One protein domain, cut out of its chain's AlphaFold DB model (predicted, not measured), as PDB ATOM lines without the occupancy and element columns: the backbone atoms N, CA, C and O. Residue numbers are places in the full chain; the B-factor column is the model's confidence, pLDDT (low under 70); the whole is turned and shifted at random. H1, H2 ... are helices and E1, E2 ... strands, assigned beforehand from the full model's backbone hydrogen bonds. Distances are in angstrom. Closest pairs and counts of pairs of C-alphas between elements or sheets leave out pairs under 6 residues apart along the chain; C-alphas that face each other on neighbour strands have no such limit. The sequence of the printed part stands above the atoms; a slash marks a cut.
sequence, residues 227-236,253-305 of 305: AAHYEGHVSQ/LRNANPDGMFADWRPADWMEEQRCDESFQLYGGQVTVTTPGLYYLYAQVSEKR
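AT A GLANCE: This is residues 227 to 236 and 253 to 305 of the 305 residues of the protein "TNF_2 domain-containing protein" of Amphibalanus amphitrite (UniProt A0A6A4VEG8). This domain has little regular structure: two small two-stranded sheets, E1 with E2 and the hairpin E3 with E4, a short helix H1 far from the middle, and a long unnamed stretch, residues 290 to 305, running along the domain's length. Of 63 printed residues, 19 are in named elements, in the order E1, E2, H1, E3, E4; the class is mixed, and both sheets are antiparallel. The whole spans 36 by 22 by 19 A and is only just compact, close to loose, with a radius of gyration of the C-alphas of 12.8 A.

HOW THE PARTS SIT: E1, residues 230 to 232, and E2, residues 265 to 267, are antiparallel at 141 degrees; N 231 and O 266, 2.9 A apart, are within hydrogen-bond range. A tight link joins E2 to H1, residues 269 to 273, with 0 of 1 O i to N i+4 pairs and 2 of 2 O i to N i+3 pairs within range. E3, residues 280 to 283, and E4, residues 286 to 289, form an antiparallel hairpin at 155 degrees, with N 288 and O 281 2.8 A apart. The closest C-alphas of E2 and E3, those of Arg 266 and Leu 282, are 7.9 A apart.

IN THESE COORDINATES: E1 begins at C-alpha 230, (575.572, 275.707, 472.077); E4 ends at C-alpha 289, (584.920, 282.621, 465.616). From first to last C-alpha E3 measures 10.0 A and E4 9.9 A.

THE WHOLE: Residues 237 to 252 are not printed; C-alphas 236 and 253 are 11.2 A apart across this cut. The pLDDT is under 70 at residues 235 to 236, 253 to 257 and 305.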
ATOM      1  N   ALA A 227     583.959 282.723 475.850       95.38
ATOM      2  CA  ALA A 227     583.389 281.386 475.774       95.38
ATOM      3  C   ALA A 227     582.058 281.373 475.017       95.38
ATOM      4  O   ALA A 227     581.299 282.337 475.042       95.38
ATOM      5  N   ALA A 228     581.759 280.232 474.407       96.69
ATOM      6  CA  ALA A 228     580.468 279.934 473.811       96.69
ATOM      7  C   ALA A 228     580.018 278.532 474.228       96.69
ATOM      8  O   ALA A 228     580.839 277.622 474.368       96.69
ATOM      9  N   HIS A 229     578.714 278.359 474.415       97.25
ATOM     10  CA  HIS A 229     578.080 277.060 474.589       97.25
ATOM     11  C   HIS A 229     576.816 276.995 473.743       97.25
ATOM     12  O   HIS A 229     575.928 277.834 473.874       97.25
ATOM     13  N   TYR A 230     576.741 275.975 472.896       96.50
ATOM     14  CA  TYR A 230     575.572 275.707 472.077       96.50
ATOM     15  C   TYR A 230     574.917 274.414 472.543       96.50
ATOM     16  O   TYR A 230     575.589 273.412 472.793       96.50
ATOM     17  N   GLU A 231     573.597 274.447 472.643       94.81
ATOM     18  CA  GLU A 231     572.778 273.324 473.077       94.81
ATOM     19  C   GLU A 231     571.939 272.821 471.906       94.81
ATOM     20  O   GLU A 231     571.488 273.606 471.067       94.81
ATOM     21  N   GLY A 232     571.701 271.509 471.853       91.00
ATOM     22  CA  GLY A 232     570.768 270.941 470.887       91.00
ATOM     23  C   GLY A 232     569.365 271.482 471.154       91.00
ATOM     24  O   GLY A 232     568.810 271.273 472.237       91.00
ATOM     25  N   HIS A 233     568.781 272.177 470.182       88.50
ATOM     26  CA  HIS A 233     567.440 272.724 470.308       88.50
ATOM     27  C   HIS A 233     566.470 271.942 469.445       88.50
ATOM     28  O   HIS A 233     566.399 272.118 468.233       88.50
ATOM     29  N   VAL A 234     565.640 271.125 470.092       76.12
ATOM     30  CA  VAL A 234     564.488 270.489 469.447       76.12
ATOM     31  C   VAL A 234     563.387 271.543 469.279       76.12
ATOM     32  O   VAL A 234     562.335 271.480 469.920       76.12
ATOM     33  N   SER A 235     563.646 272.592 468.498       57.91
ATOM     34  CA  SER A 235     562.632 273.613 468.259       57.91
ATOM     35  C   SER A 235     561.445 272.961 467.543       57.91
ATOM     36  O   SER A 235     561.591 272.097 466.676       57.91
ATOM     37  N   GLN A 236     560.234 273.368 467.914       52.16
ATOM     38  CA  GLN A 236     558.975 272.797 467.423       52.16
ATOM     39  C   GLN A 236     558.760 272.948 465.900       52.16
ATOM     40  O   GLN A 236     557.735 272.497 465.385       52.16
ATOM     41  N   LEU A 253     565.864 263.881 467.362       62.91
ATOM     42  CA  LEU A 253     566.517 264.611 466.284       62.91
ATOM     43  C   LEU A 253     567.190 263.552 465.408       62.91
ATOM     44  O   LEU A 253     568.146 262.906 465.837       62.91
ATOM     45  N   ARG A 254     566.655 263.307 464.207       66.81
ATOM     46  CA  ARG A 254     567.466 262.653 463.186       66.81
ATOM     47  C   ARG A 254     568.528 263.671 462.821       66.81
ATOM     48  O   ARG A 254     568.211 264.717 462.261       66.81
ATOM     49  N   ASN A 255     569.770 263.367 463.173       60.84
ATOM     50  CA  ASN A 255     570.899 264.065 462.596       60.84
ATOM     51  C   ASN A 255     570.825 263.805 461.106       60.84
ATOM     52  O   ASN A 255     571.079 262.699 460.638       60.84
ATOM     53  N   ALA A 256     570.362 264.801 460.383       58.28
ATOM     54  CA  ALA A 256     571.248 265.613 459.593       58.28
ATOM     55  C   ALA A 256     570.447 266.153 458.420       58.28
ATOM     56  O   ALA A 256     569.618 265.462 457.819       58.28
ATOM     57  N   ASN A 257     570.779 267.377 458.038       67.06
ATOM     58  CA  ASN A 257     570.657 267.724 456.636       67.06
ATOM     59  C   ASN A 257     571.305 266.607 455.772       67.06
ATOM     60  O   ASN A 257     572.125 265.827 456.260       67.06
ATOM     61  N   PRO A 258     570.978 266.498 454.476       78.31
ATOM     62  CA  PRO A 258     571.569 265.484 453.590       78.31
ATOM     63  C   PRO A 258     573.112 265.450 453.583       78.31
ATOM     64  O   PRO A 258     573.710 264.487 453.116       78.31
ATOM     65  N   ASP A 259     573.744 266.506 454.095       81.75
ATOM     66  CA  ASP A 259     575.181 266.721 454.247       81.75
ATOM     67  C   ASP A 259     575.799 266.124 455.532       81.75
ATOM     68  O   ASP A 259     577.015 266.198 455.706       81.75
ATOM     69  N   GLY A 260     575.012 265.539 456.441       84.94
ATOM     70  CA  GLY A 260     575.526 265.012 457.710       84.94
ATOM     71  C   GLY A 260     575.684 266.060 458.824       84.94
ATOM     72  O   GLY A 260     576.148 265.715 459.912       84.94
ATOM     73  N   MET A 261     575.296 267.322 458.600       84.38
ATOM     74  CA  MET A 261     575.445 268.391 459.590       84.38
ATOM     75  C   MET A 261     574.291 268.450 460.591       84.38
ATOM     76  O   MET A 261     573.108 268.365 460.255       84.38
ATOM     77  N   PHE A 262     574.656 268.687 461.849       86.62
ATOM     78  CA  PHE A 262     573.729 269.020 462.919       86.62
ATOM     79  C   PHE A 262     573.429 270.518 462.843       86.62
ATOM     80  O   PHE A 262     574.266 271.321 463.243       86.62
ATOM     81  N   ALA A 263     572.268 270.902 462.316       88.06
ATOM     82  CA  ALA A 263     571.894 272.314 462.179       88.06
ATOM     83  C   ALA A 263     571.113 272.861 463.389       88.06
ATOM     84  O   ALA A 263     571.122 274.066 463.632       88.06
ATOM     85  N   ASP A 264     570.476 271.978 464.163       87.62
ATOM     86  CA  ASP A 264     569.545 272.323 465.243       87.62
ATOM     87  C   ASP A 264     570.257 272.643 466.566       87.62
ATOM     88  O   ASP A 264     570.020 272.024 467.608       87.62
ATOM     89  N   TRP A 265     571.147 273.630 466.524       91.31
ATOM     90  CA  TRP A 265     571.796 274.193 467.704       91.31
ATOM     91  C   TRP A 265     571.193 275.555 468.039       91.31
ATOM     92  O   TRP A 265     570.790 276.310 467.154       91.31
ATOM     93  N   ARG A 266     571.171 275.896 469.325       93.69
ATOM     94  CA  ARG A 266     570.905 277.260 469.795       93.69
ATOM     95  C   ARG A 266     572.005 277.704 470.757       93.69
ATOM     96  O   ARG A 266     572.572 276.841 471.433       93.69
ATOM     97  N   PRO A 267     572.307 279.007 470.856       95.56
ATOM     98  CA  PRO A 267     573.144 279.507 471.940       95.56
ATOM     99  C   PRO A 267     572.476 279.223 473.291       95.56
ATOM    100  O   PRO A 267     571.250 279.264 473.412       95.56
ATOM    101  N   ALA A 268     573.280 278.903 474.300       95.62
ATOM    102  CA  ALA A 268     572.801 278.805 475.673       95.62
ATOM    103  C   ALA A 268     572.350 280.181 476.182       95.62
ATOM    104  O   ALA A 268     572.919 281.199 475.794       95.62
ATOM    105  N   ASP A 269     571.380 280.212 477.096       94.94
ATOM    106  CA  ASP A 269     570.723 281.459 477.523       94.94
ATOM    107  C   ASP A 269     571.726 282.502 478.070       94.94
ATOM    108  O   ASP A 269     571.625 283.696 477.793       94.94
ATOM    109  N   TRP A 270     572.778 282.050 478.765       95.12
ATOM    110  CA  TRP A 270     573.818 282.929 479.313       95.12
ATOM    111  C   TRP A 270     574.678 283.620 478.242       95.12
ATOM    112  O   TRP A 270     575.299 284.646 478.528       95.12
ATOM    113  N   MET A 271     574.750 283.077 477.021       95.38
ATOM    114  CA  MET A 271     575.515 283.703 475.940       95.38
ATOM    115  C   MET A 271     574.883 285.022 475.504       95.38
ATOM    116  O   MET A 271     575.615 285.971 475.231       95.38
ATOM    117  N   GLU A 272     573.550 285.093 475.465       91.62
ATOM    118  CA  GLU A 272     572.826 286.324 475.136       91.62
ATOM    119  C   GLU A 272     573.011 287.371 476.243       91.62
ATOM    120  O   GLU A 272     573.289 288.539 475.963       91.62
ATOM    121  N   GLU A 273     572.953 286.948 477.512       92.62
ATOM    122  CA  GLU A 273     573.164 287.830 478.669       92.62
ATOM    123  C   GLU A 273     574.552 288.488 478.664       92.62
ATOM    124  O   GLU A 273     574.695 289.652 479.046       92.62
ATOM    125  N   GLN A 274     575.576 287.758 478.211       93.44
ATOM    126  CA  GLN A 274     576.961 288.232 478.156       93.44
ATOM    127  C   GLN A 274     577.389 288.775 476.787       93.44
ATOM    128  O   GLN A 274     578.555 289.142 476.625       93.44
ATOM    129  N   ARG A 275     576.468 288.852 475.815       93.12
ATOM    130  CA  ARG A 275     576.747 289.284 474.433       93.12
ATOM    131  C   ARG A 275     577.895 288.509 473.776       93.12
ATOM    132  O   ARG A 275     578.784 289.067 473.131       93.12
ATOM    133  N   CYS A 276     577.917 287.198 473.996       92.69
ATOM    134  CA  CYS A 276     578.921 286.302 473.419       92.69
ATOM    135  C   CYS A 276     578.665 285.998 471.938       92.69
ATOM    136  O   CYS A 276     579.567 285.546 471.232       92.69
ATOM    137  N   ASP A 277     577.453 286.262 471.466       89.38
ATOM    138  CA  ASP A 277     576.996 286.106 470.087       89.38
ATOM    139  C   ASP A 277     577.760 286.996 469.089       89.38
ATOM    140  O   ASP A 277     577.940 286.615 467.933       89.38
ATOM    141  N   GLU A 278     578.306 288.133 469.535       91.12
ATOM    142  CA  GLU A 278     579.155 288.993 468.695       91.12
ATOM    143  C   GLU A 278     580.500 288.324 468.342       91.12
ATOM    144  O   GLU A 278     581.047 288.521 467.251       91.12
ATOM    145  N   SER A 279     581.042 287.515 469.261       94.00
ATOM    146  CA  SER A 279     582.336 286.833 469.097       94.00
ATOM    147  C   SER A 279     582.212 285.439 468.474       94.00
ATOM    148  O   SER A 279     583.156 284.956 467.839       94.00
ATOM    149  N   PHE A 280     581.044 284.808 468.634       95.88
ATOM    150  CA  PHE A 280     580.756 283.450 468.181       95.88
ATOM    151  C   PHE A 280     579.411 283.399 467.452       95.88
ATOM    152  O   PHE A 280     578.344 283.475 468.063       95.88
ATOM    153  N   GLN A 281     579.460 283.217 466.135       95.25
ATOM    154  CA  GLN A 281     578.271 283.206 465.284       95.25
ATOM    155  C   GLN A 281     577.933 281.776 464.866       95.25
ATOM    156  O   GLN A 281     578.786 281.075 464.327       95.25
ATOM    157  N   LEU A 282     576.690 281.348 465.087       95.00
ATOM    158  CA  LEU A 282     576.190 280.039 464.663       95.00
ATOM    159  C   LEU A 282     575.299 280.198 463.427       95.00
ATOM    160  O   LEU A 282     574.277 280.879 463.485       95.00
ATOM    161  N   TYR A 283     575.654 279.535 462.327       93.62
ATOM    162  CA  TYR A 283     574.855 279.525 461.102       93.62
ATOM    163  C   TYR A 283     574.831 278.126 460.483       93.62
ATOM    164  O   TYR A 283     575.877 277.558 460.188       93.62
ATOM    165  N   GLY A 284     573.636 277.554 460.302       88.88
ATOM    166  CA  GLY A 284     573.466 276.252 459.641       88.88
ATOM    167  C   GLY A 284     574.228 275.094 460.298       88.88
ATOM    168  O   GLY A 284     574.639 274.173 459.605       88.88
ATOM    169  N   GLY A 285     574.458 275.152 461.614       91.31
ATOM    170  CA  GLY A 285     575.260 274.163 462.343       91.31
ATOM    171  C   GLY A 285     576.764 274.447 462.404       91.31
ATOM    172  O   GLY A 285     577.490 273.711 463.068       91.31
ATOM    173  N   GLN A 286     577.240 275.519 461.768       95.00
ATOM    174  CA  GLN A 286     578.640 275.935 461.802       95.00
ATOM    175  C   GLN A 286     578.850 277.092 462.783       95.00
ATOM    176  O   GLN A 286     578.159 278.107 462.712       95.00
ATOM    177  N   VAL A 287     579.839 276.955 463.671       96.12
ATOM    178  CA  VAL A 287     580.277 278.022 464.581       96.12
ATOM    179  C   VAL A 287     581.459 278.767 463.962       96.12
ATOM    180  O   VAL A 287     582.492 278.167 463.665       96.12
ATOM    181  N   THR A 288     581.318 280.079 463.791       96.75
ATOM    182  CA  THR A 288     582.355 280.989 463.293       96.75
ATOM    183  C   THR A 288     582.898 281.825 464.441       96.75
ATOM    184  O   THR A 288     582.136 282.481 465.150       96.75
ATOM    185  N   VAL A 289     584.219 281.820 464.609       96.06
ATOM    186  CA  VAL A 289     584.920 282.621 465.616       96.06
ATOM    187  C   VAL A 289     585.480 283.873 464.946       96.06
ATOM    188  O   VAL A 289     586.211 283.768 463.962       96.06
ATOM    189  N   THR A 290     585.137 285.059 465.449       94.44
ATOM    190  CA  THR A 290     585.518 286.332 464.802       94.44
ATOM    191  C   THR A 290     586.912 286.821 465.188       94.44
ATOM    192  O   THR A 290     587.554 287.544 464.428       94.44
ATOM    193  N   THR A 291     587.395 286.421 466.363       91.12
ATOM    194  CA  THR A 291     588.696 286.832 466.900       91.12
ATOM    195  C   THR A 291     589.680 285.662 466.812       91.12
ATOM    196  O   THR A 291     589.298 284.538 467.111       91.12
ATOM    197  N   PRO A 292     590.940 285.856 466.391       92.50
ATOM    198  CA  PRO A 292     591.939 284.792 466.431       92.50
ATOM    199  C   PRO A 292     592.428 284.548 467.867       92.50
ATOM    200  O   PRO A 292     592.661 285.488 468.625       92.50
ATOM    201  N   GLY A 293     592.646 283.285 468.232       92.75
ATOM    202  CA  GLY A 293     593.043 282.913 469.589       92.75
ATOM    203  C   GLY A 293     593.236 281.411 469.775       92.75
ATOM    204  O   GLY A 293     593.029 280.619 468.857       92.75
ATOM    205  N   LEU A 294     593.653 281.024 470.980       94.12
ATOM    206  CA  LEU A 294     593.683 279.627 471.401       94.12
ATOM    207  C   LEU A 294     592.326 279.274 472.020       94.12
ATOM    208  O   LEU A 294     591.921 279.899 472.998       94.12
ATOM    209  N   TYR A 295     591.657 278.261 471.473       96.12
ATOM    210  CA  TYR A 295     590.320 277.848 471.902       96.12
ATOM    211  C   TYR A 295     590.325 276.420 472.436       96.12
ATOM    212  O   TYR A 295     590.975 275.536 471.879       96.12
ATOM    213  N   TYR A 296     589.561 276.193 473.502       97.06
ATOM    214  CA  TYR A 296     589.222 274.857 473.980       97.06
ATOM    215  C   TYR A 296     587.845 274.470 473.435       97.06
ATOM    216  O   TYR A 296     586.864 275.171 473.677       97.06
ATOM    217  N   LEU A 297     587.783 273.365 472.693       97.25
ATOM    218  CA  LEU A 297     586.573 272.877 472.033       97.25
ATOM    219  C   LEU A 297     586.120 271.566 472.679       97.25
ATOM    220  O   LEU A 297     586.940 270.693 472.966       97.25
ATOM    221  N   TYR A 298     584.812 271.413 472.868       97.50
ATOM    222  CA  TYR A 298     584.198 270.160 473.296       97.50
ATOM    223  C   TYR A 298     582.829 269.985 472.637       97.50
ATOM    224  O   TYR A 298     582.181 270.959 472.259       97.50
ATOM    225  N   ALA A 299     582.390 268.735 472.518       96.06
ATOM    226  CA  ALA A 299     581.069 268.384 472.019       96.06
ATOM    227  C   ALA A 299     580.554 267.139 472.749       96.06
ATOM    228  O   ALA A 299     581.330 266.247 473.095       96.06
ATOM    229  N   GLN A 300     579.240 267.074 472.967       93.94
ATOM    230  CA  GLN A 300     578.570 265.900 473.518       93.94
ATOM    231  C   GLN A 300     577.343 265.577 472.668       93.94
ATOM    232  O   GLN A 300     576.457 266.411 472.502       93.94
ATOM    233  N   VAL A 301     577.278 264.345 472.165       89.31
ATOM    234  CA  VAL A 301     576.145 263.833 471.389       89.31
ATOM    235  C   VAL A 301     575.518 262.682 472.167       89.31
ATOM    236  O   VAL A 301     576.209 261.744 472.560       89.31
ATOM    237  N   SER A 302     574.212 262.763 472.427       84.50
ATOM    238  CA  SER A 302     573.465 261.668 473.048       84.50
ATOM    239  C   SER A 302     572.891 260.769 471.961       84.50
ATOM    240  O   SER A 302     571.961 261.152 471.253       84.50
ATOM    241  N   GLU A 303     573.437 259.563 471.845       82.19
ATOM    242  CA  GLU A 303     572.851 258.506 471.029       82.19
ATOM    243  C   GLU A 303     571.846 257.719 471.879       82.19
ATOM    244  O   GLU A 303     572.191 257.162 472.923       82.19
ATOM    245  N   LYS A 304     570.584 257.674 471.446       73.69
ATOM    246  CA  LYS A 304     569.625 256.687 471.955       73.69
ATOM    247  C   LYS A 304     569.660 255.498 471.010       73.69
ATOM    248  O   LYS A 304     569.236 255.668 469.869       73.69
ATOM    249  N   ARG A 305     570.132 254.346 471.483       68.94
ATOM    250  CA  ARG A 305     569.981 253.059 470.791       68.94
ATOM    251  C   ARG A 305     568.527 252.610 470.885       68.94
ATOM    252  O   ARG A 305     567.989 252.651 472.011       68.94
TER     253      ARG A 305